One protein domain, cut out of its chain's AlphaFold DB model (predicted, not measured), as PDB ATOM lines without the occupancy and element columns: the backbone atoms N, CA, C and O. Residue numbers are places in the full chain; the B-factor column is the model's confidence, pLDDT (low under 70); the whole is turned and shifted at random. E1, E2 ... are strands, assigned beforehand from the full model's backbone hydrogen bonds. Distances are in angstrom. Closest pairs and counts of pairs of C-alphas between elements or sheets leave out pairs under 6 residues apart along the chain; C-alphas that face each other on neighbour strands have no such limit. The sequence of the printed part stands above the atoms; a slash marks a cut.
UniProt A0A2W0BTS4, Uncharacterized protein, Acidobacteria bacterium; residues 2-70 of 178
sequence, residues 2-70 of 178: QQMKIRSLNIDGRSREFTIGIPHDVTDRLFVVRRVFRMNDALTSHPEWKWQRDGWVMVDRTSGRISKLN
ATOM      1  N   GLN A   2     303.210 158.145 179.681       54.41
ATOM      2  CA  GLN A   2     303.259 158.137 178.213       54.41
ATOM      3  C   GLN A   2     304.594 157.550 177.732       54.41
ATOM      4  O   GLN A   2     305.658 157.902 178.239       54.41
ATOM      5  N   GLN A   3     304.544 156.660 176.742       68.00
ATOM      6  CA  GLN A   3     305.734 156.093 176.115       68.00
ATOM      7  C   GLN A   3     306.492 157.193 175.351       68.00
ATOM      8  O   GLN A   3     305.967 157.772 174.398       68.00
ATOM      9  N   MET A   4     307.725 157.505 175.763       81.81
ATOM     10  CA  MET A   4     308.543 158.524 175.095       81.81
ATOM     11  C   MET A   4     308.988 158.041 173.710       81.81
ATOM     12  O   MET A   4     309.729 157.067 173.583       81.81
ATOM     13  N   LYS A   5     308.567 158.748 172.656       91.19
ATOM     14  CA  LYS A   5     308.978 158.458 171.276       91.19
ATOM     15  C   LYS A   5     310.369 159.031 170.996       91.19
ATOM     16  O   LYS A   5     310.493 160.179 170.569       91.19
ATOM     17  N   ILE A   6     311.393 158.216 171.234       94.25
ATOM     18  CA  ILE A   6     312.799 158.586 171.039       94.25
ATOM     19  C   ILE A   6     313.157 158.608 169.549       94.25
ATOM     20  O   ILE A   6     312.745 157.736 168.784       94.25
ATOM     21  N   ARG A   7     313.941 159.605 169.138       94.81
ATOM     22  CA  ARG A   7     314.492 159.747 167.785       94.81
ATOM     23  C   ARG A   7     315.991 160.000 167.862       94.81
ATOM     24  O   ARG A   7     316.449 160.732 168.736       94.81
ATOM     25  N   SER A   8     316.751 159.428 166.936       95.12
ATOM     26  CA  SER A   8     318.166 159.770 166.777       95.12
ATOM     27  C   SER A   8     318.301 161.077 165.991       95.12
ATOM     28  O   SER A   8     317.648 161.257 164.961       95.12
ATOM     29  N   LEU A   9     319.141 161.984 166.486       94.94
ATOM     30  CA  LEU A   9     319.622 163.147 165.754       94.94
ATOM     31  C   LEU A   9     320.943 162.770 165.077       94.94
ATOM     32  O   LEU A   9     321.977 162.624 165.736       94.94
ATOM     33  N   ASN A  10     320.888 162.612 163.757       94.19
ATOM     34  CA  ASN A  10     322.030 162.236 162.935       94.19
ATOM     35  C   ASN A  10     322.686 163.465 162.298       94.19
ATOM     36  O   ASN A  10     321.993 164.314 161.743       94.19
ATOM     37  N   ILE A  11     324.017 163.519 162.327       92.44
ATOM     38  CA  ILE A  11     324.844 164.500 161.610       92.44
ATOM     39  C   ILE A  11     325.885 163.720 160.816       92.44
ATOM     40  O   ILE A  11     326.550 162.842 161.374       92.44
ATOM     41  N   ASP A  12     325.986 164.006 159.519       90.81
ATOM     42  CA  ASP A  12     326.873 163.309 158.577       90.81
ATOM     43  C   ASP A  12     326.704 161.780 158.621       90.81
ATOM     44  O   ASP A  12     327.664 161.010 158.650       90.81
ATOM     45  N   GLY A  13     325.449 161.328 158.717       89.69
ATOM     46  CA  GLY A  13     325.097 159.907 158.780       89.69
ATOM     47  C   GLY A  13     325.399 159.217 160.117       89.69
ATOM     48  O   GLY A  13     325.215 158.007 160.220       89.69
ATOM     49  N   ARG A  14     325.839 159.949 161.151       93.12
ATOM     50  CA  ARG A  14     326.144 159.391 162.480       93.12
ATOM     51  C   ARG A  14     325.208 159.936 163.550       93.12
ATOM     52  O   ARG A  14     325.023 161.147 163.644       93.12
ATOM     53  N   SER A  15     324.704 159.054 164.412       93.69
ATOM     54  CA  SER A  15     323.913 159.442 165.586       93.69
ATOM     55  C   SER A  15     324.784 160.235 166.553       93.69
ATOM     56  O   SER A  15     325.796 159.726 167.035       93.69
ATOM     57  N   ARG A  16     324.397 161.483 166.829       94.50
ATOM     58  CA  ARG A  16     325.095 162.364 167.775       94.50
ATOM     59  C   ARG A  16     324.339 162.529 169.080       94.50
ATOM     60  O   ARG A  16     324.965 162.553 170.128       94.50
ATOM     61  N   GLU A  17     323.015 162.615 169.009       95.06
ATOM     62  CA  GLU A  17     322.151 162.789 170.175       95.06
ATOM     63  C   GLU A  17     320.869 161.970 170.034       95.06
ATOM     64  O   GLU A  17     320.473 161.583 168.931       95.06
ATOM     65  N   PHE A  18     320.190 161.747 171.155       95.88
ATOM     66  CA  PHE A  18     318.823 161.243 171.176       95.88
ATOM     67  C   PHE A  18     317.876 162.365 171.588       95.88
ATOM     68  O   PHE A  18     318.189 163.195 172.440       95.88
ATOM     69  N   THR A  19     316.716 162.417 170.946       96.12
ATOM     70  CA  THR A  19     315.779 163.534 171.057       96.12
ATOM     71  C   THR A  19     314.340 163.053 171.157       96.12
ATOM     72  O   THR A  19     314.017 161.915 170.803       96.12
ATOM     73  N   ILE A  20     313.470 163.936 171.639       94.62
ATOM     74  CA  ILE A  20     312.020 163.743 171.688       94.62
ATOM     75  C   ILE A  20     311.294 164.982 171.167       94.62
ATOM     76  O   ILE A  20     311.842 166.082 171.120       94.62
ATOM     77  N   GLY A  21     310.021 164.798 170.824       90.94
ATOM     78  CA  GLY A  21     309.173 165.878 170.332       90.94
ATOM     79  C   GLY A  21     309.462 166.254 168.879       90.94
ATOM     80  O   GLY A  21     310.029 165.478 168.106       90.94
ATOM     81  N   ILE A  22     308.980 167.434 168.500       92.25
ATOM     82  CA  ILE A  22     309.144 168.013 167.167       92.25
ATOM     83  C   ILE A  22     310.196 169.126 167.278       92.25
ATOM     84  O   ILE A  22     310.110 169.917 168.219       92.25
ATOM     85  N   PRO A  23     311.185 169.191 166.369       95.75
ATOM     86  CA  PRO A  23     312.104 170.322 166.298       95.75
ATOM     87  C   PRO A  23     311.357 171.644 166.092       95.75
ATOM     88  O   PRO A  23     310.416 171.704 165.303       95.75
ATOM     89  N   HIS A  24     311.791 172.699 166.777       97.50
ATOM     90  CA  HIS A  24     311.291 174.056 166.568       97.50
ATOM     91  C   HIS A  24     312.319 174.878 165.798       97.50
ATOM     92  O   HIS A  24     313.459 175.028 166.245       97.50
ATOM     93  N   ASP A  25     311.911 175.425 164.659       97.31
ATOM     94  CA  ASP A  25     312.768 176.263 163.828       97.31
ATOM     95  C   ASP A  25     312.832 177.687 164.388       97.31
ATOM     96  O   ASP A  25     311.829 178.394 164.486       97.31
ATOM     97  N   VAL A  26     314.042 178.102 164.766       95.88
ATOM     98  CA  VAL A  26     314.340 179.455 165.260       95.88
ATOM     99  C   VAL A  26     314.646 180.376 164.080       95.88
ATOM    100  O   VAL A  26     314.198 181.519 164.031       95.88
ATOM    101  N   THR A  27     315.420 179.862 163.126       94.69
ATOM    102  CA  THR A  27     315.730 180.470 161.826       94.69
ATOM    103  C   THR A  27     315.826 179.356 160.783       94.69
ATOM    104  O   THR A  27     315.849 178.181 161.143       94.69
ATOM    105  N   ASP A  28     316.004 179.695 159.507       93.50
ATOM    106  CA  ASP A  28     316.224 178.693 158.449       93.50
ATOM    107  C   ASP A  28     317.476 177.825 158.687       93.50
ATOM    108  O   ASP A  28     317.586 176.710 158.173       93.50
ATOM    109  N   ARG A  29     318.426 178.326 159.492       95.12
ATOM    110  CA  ARG A  29     319.690 177.657 159.831       95.12
ATOM    111  C   ARG A  29     319.677 176.975 161.199       95.12
ATOM    112  O   ARG A  29     320.378 175.982 161.381       95.12
ATOM    113  N   LEU A  30     318.929 177.508 162.161       96.88
ATOM    114  CA  LEU A  30     318.963 177.078 163.560       96.88
ATOM    115  C   LEU A  30     317.622 176.496 163.980       96.88
ATOM    116  O   LEU A  30     316.593 177.158 163.858       96.88
ATOM    117  N   PHE A  31     317.660 175.310 164.573       97.50
ATOM    118  CA  PHE A  31     316.507 174.735 165.253       97.50
ATOM    119  C   PHE A  31     316.873 174.291 166.663       97.50
ATOM    120  O   PHE A  31     318.041 174.055 166.979       97.50
ATOM    121  N   VAL A  32     315.859 174.166 167.508       97.69
ATOM    122  CA  VAL A  32     315.983 173.622 168.859       97.69
ATOM    123  C   VAL A  32     315.170 172.347 168.980       97.69
ATOM    124  O   VAL A  32     314.106 172.201 168.378       97.69
ATOM    125  N   VAL A  33     315.673 171.394 169.752       96.94
ATOM    126  CA  VAL A  33     314.986 170.125 169.995       96.94
ATOM    127  C   VAL A  33     315.285 169.635 171.407       96.94
ATOM    128  O   VAL A  33     316.349 169.918 171.965       96.94
ATOM    129  N   ARG A  34     314.327 168.929 172.010       95.50
ATOM    130  CA  ARG A  34     314.472 168.399 173.364       95.50
ATOM    131  C   ARG A  34     315.356 167.161 173.340       95.50
ATOM    132  O   ARG A  34     315.062 166.203 172.618       95.50
ATOM    133  N   ARG A  35     316.426 167.189 174.128       95.94
ATOM    134  CA  ARG A  35     317.368 166.081 174.266       95.94
ATOM    135  C   ARG A  35     316.842 165.059 175.271       95.94
ATOM    136  O   ARG A  35     316.083 165.383 176.185       95.94
ATOM    137  N   VAL A  36     317.248 163.812 175.085       94.94
ATOM    138  CA  VAL A  36     317.103 162.739 176.067       94.94
ATOM    139  C   VAL A  36     318.414 161.978 176.193       94.94
ATOM    140  O   VAL A  36     319.182 161.882 175.236       94.94
ATOM    141  N   PHE A  37     318.645 161.382 177.355       90.94
ATOM    142  CA  PHE A  37     319.727 160.422 177.548       90.94
ATOM    143  C   PHE A  37     319.180 159.124 178.125       90.94
ATOM    144  O   PHE A  37     318.062 159.061 178.642       90.94
ATOM    145  N   ARG A  38     319.971 158.062 177.996       88.69
ATOM    146  CA  ARG A  38     319.677 156.768 178.599       88.69
ATOM    147  C   ARG A  38     320.576 156.614 179.815       88.69
ATOM    148  O   ARG A  38     321.793 156.679 179.673       88.69
ATOM    149  N   MET A  39     319.980 156.425 180.982       85.38
ATOM    150  CA  MET A  39     320.699 156.235 182.236       85.38
ATOM    151  C   MET A  39     320.532 154.802 182.714       85.38
ATOM    152  O   MET A  39     319.453 154.225 182.574       85.38
ATOM    153  N   ASN A  40     321.604 154.233 183.254       83.62
ATOM    154  CA  ASN A  40     321.526 153.000 184.017       83.62
ATOM    155  C   ASN A  40     321.307 153.384 185.478       83.62
ATOM    156  O   ASN A  40     322.188 153.982 186.089       83.62
ATOM    157  N   ASP A  41     320.124 153.072 185.993       68.69
ATOM    158  CA  ASP A  41     319.705 153.412 187.357       68.69
ATOM    159  C   ASP A  41     319.902 152.230 188.327       68.69
ATOM    160  O   ASP A  41     319.318 152.159 189.406       68.69
ATOM    161  N   ALA A  42     320.699 151.234 187.930       69.44
ATOM    162  CA  ALA A  42     320.934 150.064 188.756       69.44
ATOM    163  C   ALA A  42     321.967 150.354 189.854       69.44
ATOM    164  O   ALA A  42     323.169 150.420 189.603       69.44
ATOM    165  N   LEU A  43     321.489 150.431 191.096       64.50
ATOM    166  CA  LEU A  43     322.308 150.235 192.302       64.50
ATOM    167  C   LEU A  43     322.609 148.742 192.561       64.50
ATOM    168  O   LEU A  43     323.386 148.407 193.452       64.50
ATOM    169  N   THR A  44     321.981 147.837 191.801       66.75
ATOM    170  CA  THR A  44     322.106 146.376 191.921       66.75
ATOM    171  C   THR A  44     322.822 145.775 190.704       66.75
ATOM    172  O   THR A  44     323.081 146.451 189.712       66.75
ATOM    173  N   SER A  45     323.146 144.480 190.749       72.88
ATOM    174  CA  SER A  45     323.906 143.773 189.704       72.88
ATOM    175  C   SER A  45     323.194 143.612 188.348       72.88
ATOM    176  O   SER A  45     323.793 143.065 187.422       72.88
ATOM    177  N   HIS A  46     321.950 144.083 188.198       76.38
ATOM    178  CA  HIS A  46     321.163 143.947 186.967       76.38
ATOM    179  C   HIS A  46     320.867 145.327 186.358       76.38
ATOM    180  O   HIS A  46     320.072 146.075 186.925       76.38
ATOM    181  N   PRO A  47     321.475 145.688 185.212       77.19
ATOM    182  CA  PRO A  47     321.323 147.017 184.630       77.19
ATOM    183  C   PRO A  47     319.888 147.266 184.144       77.19
ATOM    184  O   PRO A  47     319.408 146.588 183.234       77.19
ATOM    185  N   GLU A  48     319.231 148.290 184.692       83.50
ATOM    186  CA  GLU A  48     317.923 148.765 184.236       83.50
ATOM    187  C   GLU A  48     318.094 150.119 183.538       83.50
ATOM    188  O   GLU A  48     318.238 151.174 184.158       83.50
ATOM    189  N   TRP A  49     318.109 150.089 182.207       84.94
ATOM    190  CA  TRP A  49     318.300 151.293 181.411       84.94
ATOM    191  C   TRP A  49     316.993 152.047 181.179       84.94
ATOM    192  O   TRP A  49     316.122 151.567 180.446       84.94
ATOM    193  N   LYS A  50     316.912 153.280 181.677       87.38
ATOM    194  CA  LYS A  50     315.750 154.163 181.521       87.38
ATOM    195  C   LYS A  50     316.101 155.373 180.667       87.38
ATOM    196  O   LYS A  50     317.189 155.935 180.766       87.38
ATOM    197  N   TRP A  51     315.176 155.772 179.801       90.38
ATOM    198  CA  TRP A  51     315.272 157.052 179.101       90.38
ATOM    199  C   TRP A  51     314.841 158.170 180.039       90.38
ATOM    200  O   TRP A  51     313.825 158.040 180.719       90.38
ATOM    201  N   GLN A  52     315.586 159.268 180.044       89.00
ATOM    202  CA  GLN A  52     315.289 160.447 180.845       89.00
ATOM    203  C   GLN A  52     315.303 161.704 179.978       89.00
ATOM    204  O   GLN A  52     316.054 161.807 179.001       89.00
ATOM    205  N   ARG A  53     314.418 162.645 180.324       90.38
ATOM    206  CA  ARG A  53     314.342 163.962 179.689       90.38
ATOM    207  C   ARG A  53     315.548 164.786 180.125       90.38
ATOM    208  O   ARG A  53     315.874 164.814 181.302       90.38
ATOM    209  N   ASP A  54     316.173 165.455 179.169       92.31
ATOM    210  CA  ASP A  54     317.225 166.438 179.415       92.31
ATOM    211  C   ASP A  54     316.724 167.828 178.995       92.31
ATOM    212  O   ASP A  54     315.558 168.020 178.612       92.31
ATOM    213  N   GLY A  55     317.618 168.806 179.065       93.19
ATOM    214  CA  GLY A  55     317.419 170.134 178.525       93.19
ATOM    215  C   GLY A  55     317.248 170.176 177.005       93.19
ATOM    216  O   GLY A  55     317.057 169.184 176.294       93.19
ATOM    217  N   TRP A  56     317.325 171.396 176.492       95.94
ATOM    218  CA  TRP A  56     317.224 171.665 175.068       95.94
ATOM    219  C   TRP A  56     318.609 171.750 174.442       95.94
ATOM    220  O   TRP A  56     319.583 172.166 175.074       95.94
ATOM    221  N   VAL A  57     318.694 171.375 173.173       96.88
ATOM    222  CA  VAL A  57     319.878 171.612 172.350       96.88
ATOM    223  C   VAL A  57     319.504 172.478 171.163       96.88
ATOM    224  O   VAL A  57     318.424 172.331 170.593       96.88
ATOM    225  N   MET A  58     320.409 173.381 170.802       97.25
ATOM    226  CA  MET A  58     320.353 174.151 169.567       97.25
ATOM    227  C   MET A  58     321.277 173.502 168.542       97.25
ATOM    228  O   MET A  58     322.410 173.139 168.868       97.25
ATOM    229  N   VAL A  59     320.784 173.366 167.317       97.38
ATOM    230  CA  VAL A  59     321.469 172.679 166.228       97.38
ATOM    231  C   VAL A  59     321.592 173.614 165.032       97.38
ATOM    232  O   VAL A  59     320.601 174.181 164.566       97.38
ATOM    233  N   ASP A  60     322.815 173.749 164.531       96.81
ATOM    234  CA  ASP A  60     323.113 174.412 163.265       96.81
ATOM    235  C   ASP A  60     323.002 173.406 162.118       96.81
ATOM    236  O   ASP A  60     323.786 172.460 162.031       96.81
ATOM    237  N   ARG A  61     322.020 173.613 161.235       93.94
ATOM    238  CA  ARG A  61     321.750 172.739 160.083       93.94
ATOM    239  C   ARG A  61     322.901 172.713 159.080       93.94
ATOM    240  O   ARG A  61     323.081 171.707 158.406       93.94
ATOM    241  N   THR A  62     323.658 173.803 158.963       94.31
ATOM    242  CA  THR A  62     324.724 173.939 157.965       94.31
ATOM    243  C   THR A  62     326.020 173.304 158.448       94.31
ATOM    244  O   THR A  62     326.686 172.623 157.679       94.31
ATOM    245  N   SER A  63     326.392 173.522 159.712       95.62
ATOM    246  CA  SER A  63     327.658 173.004 160.248       95.62
ATOM    247  C   SER A  63     327.515 171.699 161.033       95.62
ATOM    248  O   SER A  63     328.517 171.169 161.506       95.62
ATOM    249  N   GLY A  64     326.286 171.249 161.303       95.19
ATOM    250  CA  GLY A  64     326.015 170.135 162.210       95.19
ATOM    251  C   GLY A  64     326.418 170.415 163.663       95.19
ATOM    252  O   GLY A  64     326.568 169.489 164.458       95.19
ATOM    253  N   ARG A  65     326.643 171.679 164.048       96.56
ATOM    254  CA  ARG A  65     327.080 172.002 165.413       96.56
ATOM    255  C   ARG A  65     325.899 171.857 166.363       96.56
ATOM    256  O   ARG A  65     324.882 172.520 166.185       96.56
ATOM    257  N   ILE A  66     326.073 171.040 167.399       96.75
ATOM    258  CA  ILE A  66     325.137 170.924 168.517       96.75
ATOM    259  C   ILE A  66     325.699 171.716 169.696       96.75
ATOM    260  O   ILE A  66     326.858 171.550 170.074       96.75
ATOM    261  N   SER A  67     324.874 172.571 170.289       96.19
ATOM    262  CA  SER A  67     325.196 173.299 171.518       96.19
ATOM    263  C   SER A  67     324.081 173.140 172.539       96.19
ATOM    264  O   SER A  67     322.904 173.234 172.188       96.19
ATOM    265  N   LYS A  68     324.447 172.938 173.810       94.94
ATOM    266  CA  LYS A  68     323.488 172.955 174.920       94.94
ATOM    267  C   LYS A  68     322.801 174.317 174.972       94.94
ATOM    268  O   LYS A  68     323.471 175.348 174.911       94.94
ATOM    269  N   LEU A  69     321.479 174.308 175.103       95.06
ATOM    270  CA  LEU A  69     320.694 175.511 175.294       95.06
ATOM    271  C   LEU A  69     320.345 175.664 176.775       95.06
ATOM    272  O   LEU A  69     319.576 174.881 177.329       95.06
ATOM    273  N   ASN A  70     320.927 176.680 177.405       92.31
ATOM    274  CA  ASN A  70     320.658 177.002 178.801       92.31
ATOM    275  C   ASN A  70     319.451 177.941 178.878       92.31
ATOM    276  O   ASN A  70     319.510 179.066 178.382       92.31
TER     277      ASN A  70
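Overview. This is residues 2 to 70 of the 178 residues of an uncharacterized protein of Acidobacteria bacterium (UniProt A0A2W0BTS4). One strongly twisted sheet of five strands winds up and down, and no named helix covers either of its faces. The long hairpin of E3 and E4 runs along the longest axis, with its link, residues 41 to 48, at one end; the sharply bent E2 and the short E1 make a second hairpin that turns away from it on one side, and short E5 folds back along E4 on the other. The printed part has 69 residues and no named helix; its strands, E1 to E5 along the chain, stand in the sheet order E1 - E2 - E3 - E4 - E5, all antiparallel, and the class is all strand. The whole is loose, with a radius of gyration of the C-alphas of 13.9 A, and elongated, spanning 47 by 25 by 21 A.

Arrangement. Start at E1, residues 7 to 11, an edge strand that forms a hairpin with E2, residues 14 to 25; look there for N 9 and O 17, 2.8 A apart and within hydrogen-bond range. E2 bends by 101 degrees at residue 21. Its next hairpin partner is E3, residues 30 to 40, where N 20 and O 34 are 2.9 A apart and N 24 and O 32 also 2.9 A. E3 and E4, residues 49 to 60, form a hairpin at 158 degrees between their directions; find N 39 and O 50 at 2.8 A and N 59 and O 31 at 2.8 A. E4 bends by 69 degrees at residue 55. Beyond that bend it forms a hairpin with the other edge strand, E5, residues 66 to 69: the C-alphas of Val 57 and Lys 68 face each other at 4.6 A, and N 67 and O 58 are 2.9 A apart. The five strands are a meander, each the antiparallel neighbour of the one before. E1 is apart from E4 and from E5, and E2 is apart from E5.

Along the chain. Find C-alpha 7 at (314.492, 159.747, 167.785), where E1 begins. E2 measures 21.6 A from first to last C-alpha. E3 starts at C-alpha 30, (318.963, 177.078, 163.560), and measures 31.7 A; E4 comes back over 29.8 A. E5 ends at C-alpha 69, (320.694, 175.511, 175.294).

Size, cuts and confidence. The C-alphas farthest apart, those of Asp 28 and Ser 45, are 47.5 A from each other. The printed part has no cut, and the links are tight except E3 to E4, which is short with 8 residues. Mean pLDDT of the printed part is 90.2; residues 2 to 3 and 41 to 44 are under 70.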